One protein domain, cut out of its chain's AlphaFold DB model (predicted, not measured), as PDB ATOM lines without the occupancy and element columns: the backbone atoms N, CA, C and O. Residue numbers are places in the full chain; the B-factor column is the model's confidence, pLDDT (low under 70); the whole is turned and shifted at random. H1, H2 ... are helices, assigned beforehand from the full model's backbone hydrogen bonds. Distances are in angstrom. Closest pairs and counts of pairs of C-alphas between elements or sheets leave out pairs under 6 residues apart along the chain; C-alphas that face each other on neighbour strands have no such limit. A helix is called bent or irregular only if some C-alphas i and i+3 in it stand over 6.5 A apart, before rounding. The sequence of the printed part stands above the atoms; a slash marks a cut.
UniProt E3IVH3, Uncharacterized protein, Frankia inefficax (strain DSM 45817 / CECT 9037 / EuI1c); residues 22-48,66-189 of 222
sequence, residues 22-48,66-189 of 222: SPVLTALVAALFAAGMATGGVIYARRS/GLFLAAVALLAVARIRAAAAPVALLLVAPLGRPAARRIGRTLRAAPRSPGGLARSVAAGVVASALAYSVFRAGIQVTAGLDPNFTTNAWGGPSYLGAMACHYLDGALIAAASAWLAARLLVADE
ATOM      1  N   SER A  22      16.158  33.946 -41.231       92.31
ATOM      2  CA  SER A  22      15.636  34.947 -42.154       92.31
ATOM      3  C   SER A  22      16.732  35.980 -42.422       92.31
ATOM      4  O   SER A  22      17.079  36.720 -41.500       92.31
ATOM      5  N   PRO A  23      17.249  36.099 -43.661       91.69
ATOM      6  CA  PRO A  23      18.331  37.037 -43.960       91.69
ATOM      7  C   PRO A  23      17.935  38.483 -43.642       91.69
ATOM      8  O   PRO A  23      18.762  39.251 -43.170       91.69
ATOM      9  N   VAL A  24      16.656  38.834 -43.821       93.50
ATOM     10  CA  VAL A  24      16.132  40.169 -43.510       93.50
ATOM     11  C   VAL A  24      16.165  40.441 -42.007       93.50
ATOM     12  O   VAL A  24      16.691  41.466 -41.590       93.50
ATOM     13  N   LEU A  25      15.640  39.531 -41.177       92.38
ATOM     14  CA  LEU A  25      15.624  39.740 -39.721       92.38
ATOM     15  C   LEU A  25      17.042  39.733 -39.146       92.38
ATOM     16  O   LEU A  25      17.362  40.560 -38.298       92.38
ATOM     17  N   THR A  26      17.903  38.843 -39.643       92.62
ATOM     18  CA  THR A  26      19.318  38.814 -39.268       92.62
ATOM     19  C   THR A  26      20.023  40.114 -39.652       92.62
ATOM     20  O   THR A  26      20.724  40.676 -38.815       92.62
ATOM     21  N   ALA A  27      19.809  40.631 -40.868       95.00
ATOM     22  CA  ALA A  27      20.390  41.900 -41.300       95.00
ATOM     23  C   ALA A  27      19.892  43.082 -40.457       95.00
ATOM     24  O   ALA A  27      20.696  43.925 -40.073       95.00
ATOM     25  N   LEU A  28      18.601  43.124 -40.109       95.50
ATOM     26  CA  LEU A  28      18.043  44.166 -39.239       95.50
ATOM     27  C   LEU A  28      18.657  44.134 -37.835       95.50
ATOM     28  O   LEU A  28      19.056  45.175 -37.323       95.50
ATOM     29  N   VAL A  29      18.778  42.951 -37.227       94.44
ATOM     30  CA  VAL A  29      19.428  42.799 -35.914       94.44
ATOM     31  C   VAL A  29      20.899  43.199 -35.979       94.44
ATOM     32  O   VAL A  29      21.361  43.943 -35.118       94.44
ATOM     33  N   ALA A  30      21.623  42.763 -37.013       95.88
ATOM     34  CA  ALA A  30      23.021  43.135 -37.208       95.88
ATOM     35  C   ALA A  30      23.185  44.650 -37.402       95.88
ATOM     36  O   ALA A  30      24.064  45.251 -36.790       95.88
ATOM     37  N   ALA A  31      22.315  45.280 -38.196       97.88
ATOM     38  CA  ALA A  31      22.324  46.720 -38.421       97.88
ATOM     39  C   ALA A  31      22.012  47.504 -37.138       97.88
ATOM     40  O   ALA A  31      22.709  48.467 -36.836       97.88
ATOM     41  N   LEU A  32      21.017  47.074 -36.351       97.88
ATOM     42  CA  LEU A  32      20.694  47.684 -35.055       97.88
ATOM     43  C   LEU A  32      21.857  47.573 -34.068       97.88
ATOM     44  O   LEU A  32      22.192  48.547 -33.396       97.88
ATOM     45  N   PHE A  33      22.495  46.406 -34.001       97.00
ATOM     46  CA  PHE A  33      23.657  46.198 -33.146       97.00
ATOM     47  C   PHE A  33      24.839  47.076 -33.579       97.00
ATOM     48  O   PHE A  33      25.429  47.767 -32.749       97.00
ATOM     49  N   ALA A  34      25.143  47.114 -34.880       98.31
ATOM     50  CA  ALA A  34      26.203  47.949 -35.442       98.31
ATOM     51  C   ALA A  34      25.935  49.448 -35.224       98.31
ATOM     52  O   ALA A  34      26.846  50.187 -34.848       98.31
ATOM     53  N   ALA A  35      24.684  49.892 -35.388       98.62
ATOM     54  CA  ALA A  35      24.273  51.252 -35.060       98.62
ATOM     55  C   ALA A  35      24.510  51.555 -33.573       98.62
ATOM     56  O   ALA A  35      25.072  52.598 -33.246       98.62
ATOM     57  N   GLY A  36      24.171  50.615 -32.684       98.38
ATOM     58  CA  GLY A  36      24.468  50.704 -31.257       98.38
ATOM     59  C   GLY A  36      25.960  50.864 -30.981       98.38
ATOM     60  O   GLY A  36      26.352  51.786 -30.272       98.38
ATOM     61  N   MET A  37      26.806  50.031 -31.594       98.50
ATOM     62  CA  MET A  37      28.263  50.135 -31.454       98.50
ATOM     63  C   MET A  37      28.798  51.492 -31.915       98.50
ATOM     64  O   MET A  37      29.631  52.085 -31.227       98.50
ATOM     65  N   ALA A  38      28.313  52.001 -33.052       98.62
ATOM     66  CA  ALA A  38      28.698  53.313 -33.560       98.62
ATOM     67  C   ALA A  38      28.272  54.432 -32.596       98.62
ATOM     68  O   ALA A  38      29.085  55.290 -32.252       98.62
ATOM     69  N   THR A  39      27.033  54.389 -32.090       98.62
ATOM     70  CA  THR A  39      26.552  55.328 -31.065       98.62
ATOM     71  C   THR A  39      27.400  55.256 -29.797       98.62
ATOM     72  O   THR A  39      27.823  56.294 -29.292       98.62
ATOM     73  N   GLY A  40      27.709  54.056 -29.303       98.19
ATOM     74  CA  GLY A  40      28.578  53.888 -28.143       98.19
ATOM     75  C   GLY A  40      30.001  54.403 -28.388       98.19
ATOM     76  O   GLY A  40      30.602  54.981 -27.489       98.19
ATOM     77  N   GLY A  41      30.509  54.302 -29.620       98.56
ATOM     78  CA  GLY A  41      31.792  54.882 -30.016       98.56
ATOM     79  C   GLY A  41      31.775  56.410 -29.965       98.56
ATOM     80  O   GLY A  41      32.720  57.019 -29.468       98.56
ATOM     81  N   VAL A  42      30.676  57.034 -30.398       98.62
ATOM     82  CA  VAL A  42      30.474  58.486 -30.262       98.62
ATOM     83  C   VAL A  42      30.402  58.898 -28.789       98.62
ATOM     84  O   VAL A  42      31.019  59.897 -28.422       98.62
ATOM     85  N   ILE A  43      29.701  58.133 -27.943       98.06
ATOM     86  CA  ILE A  43      29.653  58.367 -26.488       98.06
ATOM     87  C   ILE A  43      31.068  58.282 -25.900       98.06
ATOM     88  O   ILE A  43      31.518  59.224 -25.252       98.06
ATOM     89  N   TYR A  44      31.802  57.210 -26.202       97.75
ATOM     90  CA  TYR A  44      33.167  56.995 -25.724       97.75
ATOM     91  C   TYR A  44      34.139  58.095 -26.173       97.75
ATOM     92  O   TYR A  44      34.999  58.530 -25.402       97.75
ATOM     93  N   ALA A  45      34.016  58.570 -27.414       98.25
ATOM     94  CA  ALA A  45      34.844  59.650 -27.948       98.25
ATOM     95  C   ALA A  45      34.575  61.003 -27.268       98.25
ATOM     96  O   ALA A  45      35.454  61.861 -27.249       98.25
ATOM     97  N   ARG A  46      33.378  61.187 -26.697       97.69
ATOM     98  CA  ARG A  46      32.956  62.402 -25.980       97.69
ATOM     99  C   ARG A  46      33.020  62.256 -24.457       97.69
ATOM    100  O   ARG A  46      32.450  63.084 -23.750       97.69
ATOM    101  N   ARG A  47      33.674  61.208 -23.947       96.88
ATOM    102  CA  ARG A  47      33.745  60.945 -22.507       96.88
ATOM    103  C   ARG A  47      34.467  62.054 -21.744       96.88
ATOM    104  O   ARG A  47      35.437  62.634 -22.234       96.88
ATOM    105  N   SER A  48      34.027  62.287 -20.512       96.31
ATOM    106  CA  SER A  48      34.723  63.168 -19.573       96.31
ATOM    107  C   SER A  48      36.039  62.529 -19.108       96.31
ATOM    108  O   SER A  48      36.054  61.332 -18.810       96.31
ATOM    109  N   GLY A  66      19.529  36.182  -9.233       90.50
ATOM    110  CA  GLY A  66      18.222  35.542  -9.078       90.50
ATOM    111  C   GLY A  66      17.555  35.248 -10.425       90.50
ATOM    112  O   GLY A  66      17.105  34.125 -10.659       90.50
ATOM    113  N   LEU A  67      17.557  36.222 -11.340       87.69
ATOM    114  CA  LEU A  67      17.029  36.059 -12.698       87.69
ATOM    115  C   LEU A  67      17.807  35.012 -13.504       87.69
ATOM    116  O   LEU A  67      17.199  34.190 -14.189       87.69
ATOM    117  N   PHE A  68      19.135  35.005 -13.395       85.12
ATOM    118  CA  PHE A  68      19.987  34.011 -14.040       85.12
ATOM    119  C   PHE A  68      19.667  32.596 -13.548       85.12
ATOM    120  O   PHE A  68      19.420  31.700 -14.357       85.12
ATOM    121  N   LEU A  69      19.602  32.395 -12.228       90.12
ATOM    122  CA  LEU A  69      19.273  31.099 -11.632       90.12
ATOM    123  C   LEU A  69      17.865  30.636 -12.028       90.12
ATOM    124  O   LEU A  69      17.680  29.472 -12.384       90.12
ATOM    125  N   ALA A  70      16.887  31.545 -12.039       86.19
ATOM    126  CA  ALA A  70      15.536  31.249 -12.504       86.19
ATOM    127  C   ALA A  70      15.522  30.833 -13.986       86.19
ATOM    128  O   ALA A  70      14.892  29.835 -14.339       86.19
ATOM    129  N   ALA A  71      16.256  31.542 -14.849       83.38
ATOM    130  CA  ALA A  71      16.376  31.197 -16.263       83.38
ATOM    131  C   ALA A  71      17.005  29.809 -16.461       83.38
ATOM    132  O   ALA A  71      16.480  29.008 -17.237       83.38
ATOM    133  N   VAL A  72      18.072  29.487 -15.721       85.19
ATOM    134  CA  VAL A  72      18.708  28.159 -15.737       85.19
ATOM    135  C   VAL A  72      17.737  27.072 -15.273       85.19
ATOM    136  O   VAL A  72      17.630  26.033 -15.927       85.19
ATOM    137  N   ALA A  73      16.988  27.304 -14.192       85.31
ATOM    138  CA  ALA A  73      16.011  26.344 -13.682       85.31
ATOM    139  C   ALA A  73      14.882  26.082 -14.692       85.31
ATOM    140  O   ALA A  73      14.565  24.927 -14.983       85.31
ATOM    141  N   LEU A  74      14.317  27.139 -15.284       82.69
ATOM    142  CA  LEU A  74      13.296  27.025 -16.331       82.69
ATOM    143  C   LEU A  74      13.820  26.251 -17.540       82.69
ATOM    144  O   LEU A  74      13.114  25.407 -18.093       82.69
ATOM    145  N   LEU A  75      15.070  26.501 -17.923       78.38
ATOM    146  CA  LEU A  75      15.724  25.818 -19.028       78.38
ATOM    147  C   LEU A  75      15.942  24.329 -18.739       78.38
ATOM    148  O   LEU A  75      15.660  23.491 -19.595       78.38
ATOM    149  N   ALA A  76      16.397  23.995 -17.531       81.44
ATOM    150  CA  ALA A  76      16.570  22.619 -17.084       81.44
ATOM    151  C   ALA A  76      15.228  21.873 -17.072       81.44
ATOM    152  O   ALA A  76      15.120  20.793 -17.653       81.44
ATOM    153  N   VAL A  77      14.178  22.479 -16.505       81.12
ATOM    154  CA  VAL A  77      12.819  21.911 -16.497       81.12
ATOM    155  C   VAL A  77      12.299  21.714 -17.917       81.12
ATOM    156  O   VAL A  77      11.792  20.637 -18.233       81.12
ATOM    157  N   ALA A  78      12.448  22.714 -18.791       73.56
ATOM    158  CA  ALA A  78      12.057  22.600 -20.192       73.56
ATOM    159  C   ALA A  78      12.800  21.450 -20.880       73.56
ATOM    160  O   ALA A  78      12.190  20.692 -21.631       73.56
ATOM    161  N   ARG A  79      14.090  21.265 -20.580       75.19
ATOM    162  CA  ARG A  79      14.910  20.229 -21.208       75.19
ATOM    163  C   ARG A  79      14.657  18.818 -20.685       75.19
ATOM    164  O   ARG A  79      14.857  17.865 -21.436       75.19
ATOM    165  N   ILE A  80      14.225  18.697 -19.430       79.00
ATOM    166  CA  ILE A  80      13.781  17.436 -18.821       79.00
ATOM    167  C   ILE A  80      12.394  17.056 -19.354       79.00
ATOM    168  O   ILE A  80      12.157  15.896 -19.676       79.00
ATOM    169  N   ARG A  81      11.478  18.028 -19.468       73.25
ATOM    170  CA  ARG A  81      10.087  17.788 -19.886       73.25
ATOM    171  C   ARG A  81       9.913  17.627 -21.391       73.25
ATOM    172  O   ARG A  81       9.033  16.888 -21.821       73.25
ATOM    173  N   ALA A  82      10.721  18.309 -22.194       62.03
ATOM    174  CA  ALA A  82      10.714  18.166 -23.638       62.03
ATOM    175  C   ALA A  82      11.955  17.381 -24.066       62.03
ATOM    176  O   ALA A  82      13.085  17.833 -23.879       62.03
ATOM    177  N   ALA A  83      11.772  16.243 -24.738       59.44
ATOM    178  CA  ALA A  83      12.865  15.492 -25.367       59.44
ATOM    179  C   ALA A  83      13.577  16.267 -26.515       59.44
ATOM    180  O   ALA A  83      14.268  15.665 -27.336       59.44
ATOM    181  N   ALA A  84      13.408  17.591 -26.631       54.91
ATOM    182  CA  ALA A  84      13.512  18.321 -27.888       54.91
ATOM    183  C   ALA A  84      14.181  19.706 -27.785       54.91
ATOM    184  O   ALA A  84      14.069  20.405 -26.786       54.91
ATOM    185  N   ALA A  85      14.819  20.058 -28.911       53.38
ATOM    186  CA  ALA A  85      15.453  21.314 -29.330       53.38
ATOM    187  C   ALA A  85      16.608  21.874 -28.456       53.38
ATOM    188  O   ALA A  85      16.408  22.225 -27.296       53.38
ATOM    189  N   PRO A  86      17.839  22.018 -28.999       58.12
ATOM    190  CA  PRO A  86      18.911  22.742 -28.313       58.12
ATOM    191  C   PRO A  86      18.516  24.192 -28.006       58.12
ATOM    192  O   PRO A  86      17.997  24.886 -28.867       58.12
ATOM    193  N   VAL A  87      18.835  24.656 -26.798       60.12
ATOM    194  CA  VAL A  87      18.547  25.996 -26.244       60.12
ATOM    195  C   VAL A  87      18.900  27.148 -27.186       60.12
ATOM    196  O   VAL A  87      18.164  28.126 -27.272       60.12
ATOM    197  N   ALA A  88      19.987  27.005 -27.946       58.03
ATOM    198  CA  ALA A  88      20.389  27.970 -28.965       58.03
ATOM    199  C   ALA A  88      19.268  28.256 -29.983       58.03
ATOM    200  O   ALA A  88      19.138  29.388 -30.435       58.03
ATOM    201  N   LEU A  89      18.414  27.268 -30.288       61.19
ATOM    202  CA  LEU A  89      17.246  27.429 -31.155       61.19
ATOM    203  C   LEU A  89      16.190  28.357 -30.569       61.19
ATOM    204  O   LEU A  89      15.523  29.032 -31.339       61.19
ATOM    205  N   LEU A  90      16.036  28.413 -29.246       64.56
ATOM    206  CA  LEU A  90      15.037  29.274 -28.607       64.56
ATOM    207  C   LEU A  90      15.438  30.749 -28.682       64.56
ATOM    208  O   LEU A  90      14.581  31.603 -28.885       64.56
ATOM    209  N   LEU A  91      16.738  31.039 -28.590       66.81
ATOM    210  CA  LEU A  91      17.260  32.404 -28.682       66.81
ATOM    211  C   LEU A  91      17.234  32.944 -30.118       66.81
ATOM    212  O   LEU A  91      16.990  34.130 -30.320       66.81
ATOM    213  N   VAL A  92      17.441  32.080 -31.121       71.75
ATOM    214  CA  VAL A  92      17.396  32.483 -32.540       71.75
ATOM    215  C   VAL A  92      16.041  32.245 -33.206       71.75
ATOM    216  O   VAL A  92      15.838  32.704 -34.329       71.75
ATOM    217  N   ALA A  93      15.095  31.576 -32.538       72.94
ATOM    218  CA  ALA A  93      13.748  31.331 -33.059       72.94
ATOM    219  C   ALA A  93      13.055  32.603 -33.588       72.94
ATOM    220  O   ALA A  93      12.465  32.526 -34.671       72.94
ATOM    221  N   PRO A  94      13.164  33.779 -32.931       76.38
ATOM    222  CA  PRO A  94      12.591  35.027 -33.447       76.38
ATOM    223  C   PRO A  94      13.173  35.477 -34.790       76.38
ATOM    224  O   PRO A  94      12.528  36.235 -35.507       76.38
ATOM    225  N   LEU A  95      14.375  35.015 -35.143       83.88
ATOM    226  CA  LEU A  95      15.086  35.377 -36.372       83.88
ATOM    227  C   LEU A  95      14.884  34.358 -37.496       83.88
ATOM    228  O   LEU A  95      15.384  34.554 -38.603       83.88
ATOM    229  N   GLY A  96      14.159  33.268 -37.243       86.06
ATOM    230  CA  GLY A  96      13.911  32.229 -38.234       86.06
ATOM    231  C   GLY A  96      12.960  32.669 -39.353       86.06
ATOM    232  O   GLY A  96      12.095  33.533 -39.186       86.06
ATOM    233  N   ARG A  97      13.049  31.997 -40.505       88.12
ATOM    234  CA  ARG A  97      12.074  32.121 -41.603       88.12
ATOM    235  C   ARG A  97      10.622  31.883 -41.155       88.12
ATOM    236  O   ARG A  97       9.762  32.633 -41.621       88.12
ATOM    237  N   PRO A  98      10.306  30.919 -40.259       86.12
ATOM    238  CA  PRO A  98       8.946  30.770 -39.738       86.12
ATOM    239  C   PRO A  98       8.446  32.024 -39.012       86.12
ATOM    240  O   PRO A  98       7.334  32.477 -39.273       86.12
ATOM    241  N   ALA A  99       9.279  32.642 -38.166       87.44
ATOM    242  CA  ALA A  99       8.927  33.883 -37.480       87.44
ATOM    243  C   ALA A  99       8.663  35.020 -38.479       87.44
ATOM    244  O   ALA A  99       7.620  35.670 -38.407       87.44
ATOM    245  N   ALA A 100       9.533  35.191 -39.482       90.75
ATOM    246  CA  ALA A 100       9.352  36.197 -40.532       90.75
ATOM    247  C   ALA A 100       8.028  36.023 -41.304       90.75
ATOM    248  O   ALA A 100       7.315  37.000 -41.548       90.75
ATOM    249  N   ARG A 101       7.652  34.780 -41.645       92.44
ATOM    250  CA  ARG A 101       6.365  34.495 -42.305       92.44
ATOM    251  C   ARG A 101       5.176  34.863 -41.426       92.44
ATOM    252  O   ARG A 101       4.231  35.482 -41.920       92.44
ATOM    253  N   ARG A 102       5.227  34.512 -40.137       91.56
ATOM    254  CA  ARG A 102       4.172  34.837 -39.166       91.56
ATOM    255  C   ARG A 102       4.015  36.345 -38.986       91.56
ATOM    256  O   ARG A 102       2.891  36.835 -39.046       91.56
ATOM    257  N   ILE A 103       5.121  37.088 -38.891       92.38
ATOM    258  CA  ILE A 103       5.116  38.562 -38.889       92.38
ATOM    259  C   ILE A 103       4.415  39.089 -40.149       92.38
ATOM    260  O   ILE A 103       3.453  39.848 -40.047       92.38
ATOM    261  N   GLY A 104       4.820  38.627 -41.336       92.75
ATOM    262  CA  GLY A 104       4.217  39.061 -42.599       92.75
ATOM    263  C   GLY A 104       2.726  38.723 -42.732       92.75
ATOM    264  O   GLY A 104       1.986  39.438 -43.409       92.75
ATOM    265  N   ARG A 105       2.242  37.647 -42.099       92.69
ATOM    266  CA  ARG A 105       0.802  37.336 -42.035       92.69
ATOM    267  C   ARG A 105       0.065  38.239 -41.058       92.69
ATOM    268  O   ARG A 105      -0.966  38.784 -41.439       92.69
ATOM    269  N   THR A 106       0.605  38.444 -39.857       93.25
ATOM    270  CA  THR A 106       0.031  39.365 -38.868       93.25
ATOM    271  C   THR A 106      -0.126  40.768 -39.454       93.25
ATOM    272  O   THR A 106      -1.224  41.318 -39.419       93.25
ATOM    273  N   LEU A 107       0.915  41.294 -40.109       94.44
ATOM    274  CA  LEU A 107       0.872  42.614 -40.747       94.44
ATOM    275  C   LEU A 107      -0.164  42.687 -41.878       94.44
ATOM    276  O   LEU A 107      -0.893  43.668 -41.988       94.44
ATOM    277  N   ARG A 108      -0.297  41.635 -42.696       95.50
ATOM    278  CA  ARG A 108      -1.336  41.579 -43.741       95.50
ATOM    279  C   ARG A 108      -2.748  41.459 -43.163       95.50
ATOM    280  O   ARG A 108      -3.693  41.932 -43.790       95.50
ATOM    281  N   ALA A 109      -2.922  40.840 -42.000       92.44
ATOM    282  CA  ALA A 109      -4.220  40.756 -41.335       92.44
ATOM    283  C   ALA A 109      -4.639  42.085 -40.679       92.44
ATOM    284  O   ALA A 109      -5.835  42.306 -40.488       92.44
ATOM    285  N   ALA A 110      -3.681  42.969 -40.372       94.25
ATOM    286  CA  ALA A 110      -3.912  44.236 -39.682       94.25
ATOM    287  C   ALA A 110      -4.988  45.134 -40.317       94.25
ATOM    288  O   ALA A 110      -5.931  45.486 -39.613       94.25
ATOM    289  N   PRO A 111      -4.941  45.455 -41.626       96.12
ATOM    290  CA  PRO A 111      -5.965  46.297 -42.247       96.12
ATOM    291  C   PRO A 111      -7.308  45.581 -42.465       96.12
ATOM    292  O   PRO A 111      -8.290  46.225 -42.811       96.12
ATOM    293  N   ARG A 112      -7.365  44.250 -42.308       94.44
ATOM    294  CA  ARG A 112      -8.554  43.436 -42.623       94.44
ATOM    295  C   ARG A 112      -9.450  43.170 -41.415       94.44
ATOM    296  O   ARG A 112     -10.563  42.688 -41.590       94.44
ATOM    297  N   SER A 113      -8.965  43.409 -40.195       94.81
ATOM    298  CA  SER A 113      -9.739  43.157 -38.975       94.81
ATOM    299  C   SER A 113      -9.190  43.928 -37.765       94.81
ATOM    300  O   SER A 113      -7.967  44.025 -37.618       94.81
ATOM    301  N   PRO A 114     -10.049  44.379 -36.828       93.19
ATOM    302  CA  PRO A 114      -9.602  44.993 -35.572       93.19
ATOM    303  C   PRO A 114      -8.671  44.085 -34.754       93.19
ATOM    304  O   PRO A 114      -7.674  44.543 -34.200       93.19
ATOM    305  N   GLY A 115      -8.943  42.774 -34.731       93.19
ATOM    306  CA  GLY A 115      -8.091  41.796 -34.048       93.19
ATOM    307  C   GLY A 115      -6.695  41.667 -34.669       93.19
ATOM    308  O   GLY A 115      -5.708  41.524 -33.949       93.19
ATOM    309  N   GLY A 116      -6.583  41.760 -35.999       92.38
ATOM    310  CA  GLY A 116      -5.296  41.799 -36.696       92.38
ATOM    311  C   GLY A 116      -4.490  43.056 -36.365       92.38
ATOM    312  O   GLY A 116      -3.277  42.970 -36.151       92.38
ATOM    313  N   LEU A 117      -5.159  44.212 -36.281       94.38
ATOM    314  CA  LEU A 117      -4.528  45.474 -35.890       94.38
ATOM    315  C   LEU A 117      -4.017  45.404 -34.448       94.38
ATOM    316  O   LEU A 117      -2.837  45.660 -34.213       94.38
ATOM    317  N   ALA A 118      -4.858  44.971 -33.506       93.94
ATOM    318  CA  ALA A 118      -4.481  44.822 -32.099       93.94
ATOM    319  C   ALA A 118      -3.270  43.887 -31.924       93.94
ATOM    320  O   ALA A 118      -2.318  44.225 -31.219       93.94
ATOM    321  N   ARG A 119      -3.251  42.745 -32.629       93.88
ATOM    322  CA  ARG A 119      -2.099  41.824 -32.636       93.88
ATOM    323  C   ARG A 119      -0.839  42.463 -33.209       93.88
ATOM    324  O   ARG A 119       0.244  42.214 -32.692       93.88
ATOM    325  N   SER A 120      -0.966  43.278 -34.255       93.62
ATOM    326  CA  SER A 120       0.173  43.968 -34.872       93.62
ATOM    327  C   SER A 120       0.756  45.037 -33.955       93.62
ATOM    328  O   SER A 120       1.972  45.108 -33.817       93.62
ATOM    329  N   VAL A 121      -0.097  45.813 -33.279       95.94
ATOM    330  CA  VAL A 121       0.332  46.795 -32.272       95.94
ATOM    331  C   VAL A 121       1.040  46.091 -31.115       95.94
ATOM    332  O   VAL A 121       2.165  46.456 -30.780       95.94
ATOM    333  N   ALA A 122       0.440  45.034 -30.560       94.38
ATOM    334  CA  ALA A 122       1.052  44.262 -29.479       94.38
ATOM    335  C   ALA A 122       2.398  43.644 -29.899       94.38
ATOM    336  O   ALA A 122       3.384  43.748 -29.169       94.38
ATOM    337  N   ALA A 123       2.472  43.052 -31.095       92.50
ATOM    338  CA  ALA A 123       3.719  42.524 -31.643       92.50
ATOM    339  C   ALA A 123       4.762  43.630 -31.875       92.50
ATOM    340  O   ALA A 123       5.945  43.399 -31.636       92.50
ATOM    341  N   GLY A 124       4.336  44.825 -32.291       94.12
ATOM    342  CA  GLY A 124       5.191  46.000 -32.443       94.12
ATOM    343  C   GLY A 124       5.806  46.451 -31.120       94.12
ATOM    344  O   GLY A 124       7.011  46.663 -31.064       94.12
ATOM    345  N   VAL A 125       5.022  46.515 -30.038       94.19
ATOM    346  CA  VAL A 125       5.529  46.843 -28.690       94.19
ATOM    347  C   VAL A 125       6.611  45.851 -28.253       94.19
ATOM    348  O   VAL A 125       7.688  46.257 -27.818       94.19
ATOM    349  N   VAL A 126       6.357  44.553 -28.431       92.12
ATOM    350  CA  VAL A 126       7.330  43.496 -28.112       92.12
ATOM    351  C   VAL A 126       8.588  43.616 -28.982       92.12
ATOM    352  O   VAL A 126       9.706  43.557 -28.471       92.12
ATOM    353  N   ALA A 127       8.423  43.836 -30.288       91.19
ATOM    354  CA  ALA A 127       9.538  43.998 -31.217       91.19
ATOM    355  C   ALA A 127      10.395  45.231 -30.889       91.19
ATOM    356  O   ALA A 127      11.618  45.154 -30.990       91.19
ATOM    357  N   SER A 128       9.786  46.335 -30.449       92.75
ATOM    358  CA  SER A 128      10.499  47.550 -30.038       92.75
ATOM    359  C   SER A 128      11.384  47.316 -28.816       92.75
ATOM    360  O   SER A 128      12.539  47.739 -28.820       92.75
ATOM    361  N   ALA A 129      10.893  46.601 -27.798       90.88
ATOM    362  CA  ALA A 129      11.699  46.254 -26.625       90.88
ATOM    363  C   ALA A 129      12.915  45.391 -27.008       90.88
ATOM    364  O   ALA A 129      14.035  45.643 -26.555       90.88
ATOM    365  N   LEU A 130      12.715  44.415 -27.901       91.06
ATOM    366  CA  LEU A 130      13.795  43.579 -28.421       91.06
ATOM    367  C   LEU A 130      14.807  44.387 -29.249       91.06
ATOM    368  O   LEU A 130      16.012  44.277 -29.025       91.06
ATOM    369  N   ALA A 131      14.329  45.225 -30.171       94.38
ATOM    370  CA  ALA A 131      15.172  46.069 -31.015       94.38
ATOM    371  C   ALA A 131      16.015  47.043 -30.178       94.38
ATOM    372  O   ALA A 131      17.223  47.157 -30.391       94.38
ATOM    373  N   TYR A 132      15.396  47.685 -29.184       94.94
ATOM    374  CA  TYR A 132      16.093  48.563 -28.249       94.94
ATOM    375  C   TYR A 132      17.148  47.807 -27.435       94.94
ATOM    376  O   TYR A 132      18.257  48.307 -27.267       94.94
ATOM    377  N   SER A 133      16.847  46.583 -26.989       93.31
ATOM    378  CA  SER A 133      17.804  45.751 -26.245       93.31
ATOM    379  C   SER A 133      19.029  45.385 -27.086       93.31
ATOM    380  O   SER A 133      20.154  45.493 -26.604       93.31
ATOM    381  N   VAL A 134      18.840  45.025 -28.361       94.88
ATOM    382  CA  VAL A 134      19.944  44.758 -29.305       94.88
ATOM    383  C   VAL A 134      20.794  46.011 -29.526       94.88
ATOM    384  O   VAL A 134      22.022  45.947 -29.474       94.88
ATOM    385  N   PHE A 135      20.152  47.160 -29.738       97.00
ATOM    386  CA  PHE A 135      20.843  48.439 -29.892       97.00
ATOM    387  C   PHE A 135      21.648  48.810 -28.633       97.00
ATOM    388  O   PHE A 135      22.826  49.155 -28.726       97.00
ATOM    389  N   ARG A 136      21.052  48.664 -27.442       95.69
ATOM    390  CA  ARG A 136      21.720  48.892 -26.148       95.69
ATOM    391  C   ARG A 136      22.892  47.945 -25.916       95.69
ATOM    392  O   ARG A 136      23.932  48.393 -25.440       95.69
ATOM    393  N   ALA A 137      22.756  46.676 -26.296       95.06
ATOM    394  CA  ALA A 137      23.855  45.718 -26.242       95.06
ATOM    395  C   ALA A 137      25.033  46.159 -27.127       95.06
ATOM    396  O   ALA A 137      26.181  46.029 -26.706       95.06
ATOM    397  N   GLY A 138      24.752  46.730 -28.305       96.75
ATOM    398  CA  GLY A 138      25.760  47.332 -29.182       96.75
ATOM    399  C   GLY A 138      26.451  48.544 -28.548       96.75
ATOM    400  O   GLY A 138      27.678  48.599 -28.545       96.75
ATOM    401  N   ILE A 139      25.687  49.475 -27.951       97.62
ATOM    402  CA  ILE A 139      26.248  50.635 -27.225       97.62
ATOM    403  C   ILE A 139      27.244  50.176 -26.161       97.62
ATOM    404  O   ILE A 139      28.328  50.746 -26.055       97.62
ATOM    405  N   GLN A 140      26.890  49.145 -25.389       96.44
ATOM    406  CA  GLN A 140      27.705  48.678 -24.271       96.44
ATOM    407  C   GLN A 140      29.108  48.221 -24.704       96.44
ATOM    408  O   GLN A 140      30.051  48.432 -23.947       96.44
ATOM    409  N   VAL A 141      29.272  47.660 -25.910       97.12
ATOM    410  CA  VAL A 141      30.574  47.164 -26.404       97.12
ATOM    411  C   VAL A 141      31.623  48.271 -26.470       97.12
ATOM    412  O   VAL A 141      32.790  48.041 -26.164       97.12
ATOM    413  N   THR A 142      31.225  49.469 -26.892       97.94
ATOM    414  CA  THR A 142      32.142  50.594 -27.111       97.94
ATOM    415  C   THR A 142      32.060  51.614 -25.983       97.94
ATOM    416  O   THR A 142      33.094  51.987 -25.434       97.94
ATOM    417  N   ALA A 143      30.855  52.016 -25.570       96.69
ATOM    418  CA  ALA A 143      30.681  52.958 -24.466       96.69
ATOM    419  C   ALA A 143      31.136  52.370 -23.125       96.69
ATOM    420  O   ALA A 143      31.679  53.098 -22.305       96.69
ATOM    421  N   GLY A 144      30.998  51.057 -22.913       95.50
ATOM    422  CA  GLY A 144      31.420  50.404 -21.671       95.50
ATOM    423  C   GLY A 144      32.931  50.417 -21.426       95.50
ATOM    424  O   GLY A 144      33.364  50.176 -20.303       95.50
ATOM    425  N   LEU A 145      33.741  50.717 -22.447       95.88
ATOM    426  CA  LEU A 145      35.178  50.939 -22.272       95.88
ATOM    427  C   LEU A 145      35.469  52.243 -21.516       95.88
ATOM    428  O   LEU A 145      36.581  52.417 -21.016       95.88
ATOM    429  N   ASP A 146      34.509  53.172 -21.466       96.75
ATOM    430  CA  ASP A 146      34.579  54.336 -20.596       96.75
ATOM    431  C   ASP A 146      34.156  53.915 -19.186       96.75
ATOM    432  O   ASP A 146      32.997  53.568 -18.961       96.75
ATOM    433  N   PRO A 147      35.060  53.961 -18.208       94.25
ATOM    434  CA  PRO A 147      34.716  53.569 -16.857       94.25
ATOM    435  C   PRO A 147      33.688  54.500 -16.207       94.25
ATOM    436  O   PRO A 147      32.968  54.033 -15.335       94.25
ATOM    437  N   ASN A 148      33.552  55.761 -16.641       96.00
ATOM    438  CA  ASN A 148      32.465  56.624 -16.161       96.00
ATOM    439  C   ASN A 148      31.094  56.104 -16.603       96.00
ATOM    440  O   ASN A 148      30.130  56.156 -15.845       96.00
ATOM    441  N   PHE A 149      31.019  55.519 -17.801       94.94
ATOM    442  CA  PHE A 149      29.800  54.906 -18.316       94.94
ATOM    443  C   PHE A 149      29.362  53.689 -17.488       94.94
ATOM    444  O   PHE A 149      28.168  53.405 -17.395       94.94
ATOM    445  N   THR A 150      30.312  52.964 -16.883       94.75
ATOM    446  CA  THR A 150      30.021  51.765 -16.082       94.75
ATOM    447  C   THR A 150      30.001  52.007 -14.580       94.75
ATOM    448  O   THR A 150      29.434  51.172 -13.883       94.75
ATOM    449  N   THR A 151      30.537  53.128 -14.074       94.38
ATOM    450  CA  THR A 151      30.665  53.440 -12.635       94.38
ATOM    451  C   THR A 151      29.399  53.132 -11.831       94.38
ATOM    452  O   THR A 151      29.494  52.555 -10.754       94.38
ATOM    453  N   ASN A 152      28.220  53.468 -12.363       91.81
ATOM    454  CA  ASN A 152      26.927  53.276 -11.693       91.81
ATOM    455  C   ASN A 152      26.009  52.283 -12.437       91.81
ATOM    456  O   ASN A 152      24.784  52.352 -12.333       91.81
ATOM    457  N   ALA A 153      26.584  51.382 -13.238       91.44
ATOM    458  CA  ALA A 153      25.822  50.355 -13.937       91.44
ATOM    459  C   ALA A 153      25.334  49.263 -12.971       91.44
ATOM    460  O   ALA A 153      25.948  48.979 -11.944       91.44
ATOM    461  N   TRP A 154      24.256  48.570 -13.346       88.75
ATOM    462  CA  TRP A 154      23.682  47.494 -12.529       88.75
ATOM    463  C   TRP A 154      24.659  46.346 -12.240       88.75
ATOM    464  O   TRP A 154      24.574  45.727 -11.183       88.75
ATOM    465  N   GLY A 155      25.613  46.088 -13.136       87.62
ATOM    466  CA  GLY A 155      26.694  45.119 -12.927       87.62
ATOM    467  C   GLY A 155      27.893  45.660 -12.144       87.62
ATOM    468  O   GLY A 155      28.967  45.057 -12.152       87.62
ATOM    469  N   GLY A 156      27.736  46.799 -11.473       88.50
ATOM    470  CA  GLY A 156      28.806  47.502 -10.777       88.50
ATOM    471  C   GLY A 156      29.767  48.234 -11.724       88.50
ATOM    472  O   GLY A 156      29.582  48.215 -12.944       88.50
ATOM    473  N   PRO A 157      30.835  48.839 -11.171       92.31
ATOM    474  CA  PRO A 157      31.693  49.785 -11.887       92.31
ATOM    475  C   PRO A 157      32.561  49.144 -12.978       92.31
ATOM    476  O   PRO A 157      33.152  49.841 -13.802       92.31
ATOM    477  N   SER A 158      32.668  47.813 -12.991       92.38
ATOM    478  CA  SER A 158      33.501  47.092 -13.953       92.38
ATOM    479  C   SER A 158      32.817  46.938 -15.312       92.38
ATOM    480  O   SER A 158      31.625  46.636 -15.398       92.38
ATOM    481  N   TYR A 159      33.608  47.023 -16.385       94.00
ATOM    482  CA  TYR A 159      33.140  46.752 -17.745       94.00
ATOM    483  C   TYR A 159      32.489  45.371 -17.881       94.00
ATOM    484  O   TYR A 159      31.391  45.257 -18.423       94.00
ATOM    485  N   LEU A 160      33.143  44.329 -17.357       94.19
ATOM    486  CA  LEU A 160      32.663  42.949 -17.463       94.19
ATOM    487  C   LEU A 160      31.352  42.734 -16.705       94.19
ATOM    488  O   LEU A 160      30.461  42.061 -17.218       94.19
ATOM    489  N   GLY A 161      31.223  43.323 -15.517       92.19
ATOM    490  CA  GLY A 161      29.990  43.264 -14.744       92.19
ATOM    491  C   GLY A 161      28.834  43.948 -15.465       92.19
ATOM    492  O   GLY A 161      27.793  43.328 -15.688       92.19
ATOM    493  N   ALA A 162      29.033  45.195 -15.905       92.00
ATOM    494  CA  ALA A 162      28.026  45.949 -16.654       92.00
ATOM    495  C   ALA A 162      27.593  45.221 -17.942       92.00
ATOM    496  O   ALA A 162      26.399  45.108 -18.228       92.00
ATOM    497  N   MET A 163      28.558  44.662 -18.679       93.69
ATOM    498  CA  MET A 163      28.320  43.814 -19.849       93.69
ATOM    499  C   MET A 163      27.472  42.584 -19.520       93.69
ATOM    500  O   MET A 163      26.487  42.323 -20.210       93.69
ATOM    501  N   ALA A 164      27.834  41.834 -18.473       91.12
ATOM    502  CA  ALA A 164      27.133  40.614 -18.088       91.12
ATOM    503  C   ALA A 164      25.662  40.888 -17.748       91.12
ATOM    504  O   ALA A 164      24.782  40.196 -18.262       91.12
ATOM    505  N   CYS A 165      25.388  41.925 -16.950       90.62
ATOM    506  CA  CYS A 165      24.025  42.321 -16.595       90.62
ATOM    507  C   CYS A 165      23.204  42.729 -17.824       90.62
ATOM    508  O   CYS A 165      22.143  42.161 -18.061       90.62
ATOM    509  N   HIS A 166      23.717  43.623 -18.673       90.50
ATOM    510  CA  HIS A 166      22.972  44.056 -19.860       90.50
ATOM    511  C   HIS A 166      22.743  42.944 -20.886       90.50
ATOM    512  O   HIS A 166      21.719  42.936 -21.571       90.50
ATOM    513  N   TYR A 167      23.673  41.999 -21.015       91.44
ATOM    514  CA  TYR A 167      23.503  40.881 -21.944       91.44
ATOM    515  C   TYR A 167      22.538  39.841 -21.380       91.44
ATOM    516  O   TYR A 167      21.767  39.260 -22.147       91.44
ATOM    517  N   LEU A 168      22.524  39.648 -20.058       90.94
ATOM    518  CA  LEU A 168      21.497  38.858 -19.390       90.94
ATOM    519  C   LEU A 168      20.110  39.481 -19.592       90.94
ATOM    520  O   LEU A 168      19.205  38.773 -20.030       90.94
ATOM    521  N   ASP A 169      19.957  40.789 -19.370       89.31
ATOM    522  CA  ASP A 169      18.701  41.508 -19.626       89.31
ATOM    523  C   ASP A 169      18.254  41.338 -21.079       89.31
ATOM    524  O   ASP A 169      17.116  40.951 -21.349       89.31
ATOM    525  N   GLY A 170      19.171  41.549 -22.028       89.94
ATOM    526  CA  GLY A 170      18.904  41.363 -23.451       89.94
ATOM    527  C   GLY A 170      18.468  39.936 -23.789       89.94
ATOM    528  O   GLY A 170      17.518  39.751 -24.551       89.94
ATOM    529  N   ALA A 171      19.103  38.921 -23.197       88.38
ATOM    530  CA  ALA A 171      18.737  37.519 -23.392       88.38
ATOM    531  C   ALA A 171      17.356  37.191 -22.800       88.38
ATOM    532  O   ALA A 171      16.564  36.495 -23.443       88.38
ATOM    533  N   LEU A 172      17.038  37.713 -21.612       88.12
ATOM    534  CA  LEU A 172      15.733  37.540 -20.970       88.12
ATOM    535  C   LEU A 172      14.624  38.227 -21.773       88.12
ATOM    536  O   LEU A 172      13.589  37.612 -22.036       88.12
ATOM    537  N   ILE A 173      14.860  39.458 -22.237       88.69
ATOM    538  CA  ILE A 173      13.933  40.188 -23.110       88.69
ATOM    539  C   ILE A 173      13.753  39.441 -24.432       88.69
ATOM    540  O   ILE A 173      12.621  39.310 -24.896       88.69
ATOM    541  N   ALA A 174      14.819  38.897 -25.024       85.94
ATOM    542  CA  ALA A 174      14.728  38.089 -26.239       85.94
ATOM    543  C   ALA A 174      13.902  36.815 -26.030       85.94
ATOM    544  O   ALA A 174      13.019  36.527 -26.839       85.94
ATOM    545  N   ALA A 175      14.122  36.089 -24.931       84.62
ATOM    546  CA  ALA A 175      13.357  34.890 -24.600       84.62
ATOM    547  C   ALA A 175      11.871  35.205 -24.346       84.62
ATOM    548  O   ALA A 175      10.992  34.552 -24.914       84.62
ATOM    549  N   ALA A 176      11.579  36.242 -23.555       85.38
ATOM    550  CA  ALA A 176      10.214  36.700 -23.300       85.38
ATOM    551  C   ALA A 176       9.529  37.176 -24.590       85.38
ATOM    552  O   ALA A 176       8.379  36.823 -24.850       85.38
ATOM    553  N   SER A 177      10.252  37.909 -25.440       84.50
ATOM    554  CA  SER A 177       9.758  38.373 -26.740       84.50
ATOM    555  C   SER A 177       9.482  37.212 -27.688       84.50
ATOM    556  O   SER A 177       8.461  37.220 -28.367       84.50
ATOM    557  N   ALA A 178      10.342  36.189 -27.712       83.75
ATOM    558  CA  ALA A 178      10.127  34.974 -28.493       83.75
ATOM    559  C   ALA A 178       8.841  34.257 -28.062       83.75
ATOM    560  O   ALA A 178       8.012  33.891 -28.900       83.75
ATOM    561  N   TRP A 179       8.651  34.105 -26.748       85.38
ATOM    562  CA  TRP A 179       7.455  33.495 -26.178       85.38
ATOM    563  C   TRP A 179       6.191  34.313 -26.482       85.38
ATOM    564  O   TRP A 179       5.203  33.757 -26.965       85.38
ATOM    565  N   LEU A 180       6.229  35.636 -26.285       87.62
ATOM    566  CA  LEU A 180       5.112  36.531 -26.601       87.62
ATOM    567  C   LEU A 180       4.795  36.531 -28.096       87.62
ATOM    568  O   LEU A 180       3.635  36.385 -28.476       87.62
ATOM    569  N   ALA A 181       5.803  36.622 -28.964       86.06
ATOM    570  CA  ALA A 181       5.622  36.564 -30.412       86.06
ATOM    571  C   ALA A 181       4.972  35.241 -30.841       86.06
ATOM    572  O   ALA A 181       4.084  35.240 -31.696       86.06
ATOM    573  N   ALA A 182       5.332  34.123 -30.201       85.00
ATOM    574  CA  ALA A 182       4.696  32.837 -30.463       85.00
ATOM    575  C   ALA A 182       3.195  32.821 -30.117       85.00
ATOM    576  O   ALA A 182       2.456  32.064 -30.747       85.00
ATOM    577  N   ARG A 183       2.733  33.661 -29.182       86.81
ATOM    578  CA  ARG A 183       1.318  33.796 -28.787       86.81
ATOM    579  C   ARG A 183       0.564  34.881 -29.561       86.81
ATOM    580  O   ARG A 183      -0.628  34.731 -29.808       86.81
ATOM    581  N   LEU A 184       1.239  35.970 -29.919       89.81
ATOM    582  CA  LEU A 184       0.629  37.147 -30.544       89.81
ATOM    583  C   LEU A 184       0.521  37.023 -32.064       89.81
ATOM    584  O   LEU A 184      -0.444  37.508 -32.660       89.81
ATOM    585  N   LEU A 185       1.515  36.405 -32.709       89.94
ATOM    586  CA  LEU A 185       1.557  36.320 -34.163       89.94
ATOM    587  C   LEU A 185       0.604  35.246 -34.687       89.94
ATOM    588  O   LEU A 185       0.496  34.163 -34.111       89.94
ATOM    589  N   VAL A 186      -0.017  35.507 -35.837       89.00
ATOM    590  CA  VAL A 186      -0.866  34.528 -36.530       89.00
ATOM    591  C   VAL A 186      -0.047  33.265 -36.833       89.00
ATOM    592  O   VAL A 186       1.130  33.356 -37.200       89.00
ATOM    593  N   ALA A 187      -0.637  32.090 -36.601       82.50
ATOM    594  CA  ALA A 187       0.030  30.798 -36.753       82.50
ATOM    595  C   ALA A 187       0.418  30.505 -38.213       82.50
ATOM    596  O   ALA A 187      -0.140  31.082 -39.158       82.50
ATOM    597  N   ASP A 188       1.398  29.614 -38.396       74.44
ATOM    598  CA  ASP A 188       1.706  29.078 -39.718       74.44
ATOM    599  C   ASP A 188       0.845  27.830 -39.969       74.44
ATOM    600  O   ASP A 188       1.027  26.850 -39.262       74.44
ATOM    601  N   GLU A 189      -0.083  27.823 -40.939       62.88
ATOM    602  CA  GLU A 189      -0.907  26.623 -41.232       62.88
ATOM    603  C   GLU A 189      -0.086  25.405 -41.690       62.88
ATOM    604  O   GLU A 189      -0.588  24.290 -41.739       62.88
TER     605      GLU A 189
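AT A GLANCE: This is residues 22 to 48 and 66 to 189 of the 222 residues of an uncharacterized protein of Frankia inefficax (strain DSM 45817 / CECT 9037 / EuI1c) (UniProt E3IVH3). Two long helices, H5 and H7, run side by side in opposite directions as the core, and H1 crosses the later part of H5 on the side away from H7. H4 meets the start of H5 near their joined ends, residues 106 to 111 on residues 116 to 120, and makes a V with it, little H6 sits at the other end of H5, H3 packs on H7, and H2 is set off beyond H7, with residues 80 to 86 sticking out. The 151 printed residues, with seven named helices in the order H1 to H7 and no named strand, are all helix in class. The whole is only just compact, close to loose, with a radius of gyration of the C-alphas of 17.7 A and spans of 54 by 39 by 26 A.

HOW THE PARTS SIT: H1, residues 23 to 45, touches residues 131 to 143 alone of H5, residues 114 to 143, at a steep tilt of 43 degrees, the same way; the closest C-alphas, Gly 40 and Ile 139, are 4.1 A apart. H2, residues 66 to 81, is close to but not clearly touching H7, residues 159 to 184, with the C-alphas of Phe 68 and Leu 168 closest at 7.4 A. H3, residues 88 to 95, touches H7, closest at Pro 94 and Ala 178, C-alphas 5.5 A apart. H4, residues 97 to 112, touches H5, closest at Ala 110 and Leu 117, C-alphas 4.0 A apart. H5 and H7 touch at a shallow tilt of 14 degrees, opposite ways, closest at the C-alphas of Ser 133 and Gly 170, 5.3 A. H6, residues 147 to 150, only just touches H7, with 3 pairs of C-alphas within 8 A, the closest being Thr 150 and Tyr 159 at 6.1 A. Every O i to N i+4 pair is within hydrogen-bond range in H1, H2 and H7, against 2 of 4 in H3, 10 of 12 in H4 and 24 of 26 in H5; H6 is too short for such a pair.

IN THESE COORDINATES: H1 begins at C-alpha 23 (18.331, 37.037, -43.960) and is 32.3 A long; H2 is 22.3 A, H4 23.5 A, H5 42.5 A and H7 36.2 A, ending at C-alpha 184 (0.629, 37.147, -30.544). H3 is irregular, with C-alphas 91 and 94 7.2 A apart, and H4 only just so, with C-alphas 108 and 111 6.8 A apart.

THE WHOLE: The C-alphas farthest apart, Ser 48 and Glu 189, are 55.4 A apart. Residues 49 to 65 are cut out, with 33.8 A between C-alphas 48 and 66. No link printed whole is long. The mean pLDDT of the printed part is 88.9; residues 82 to 91 and 189 are under 70.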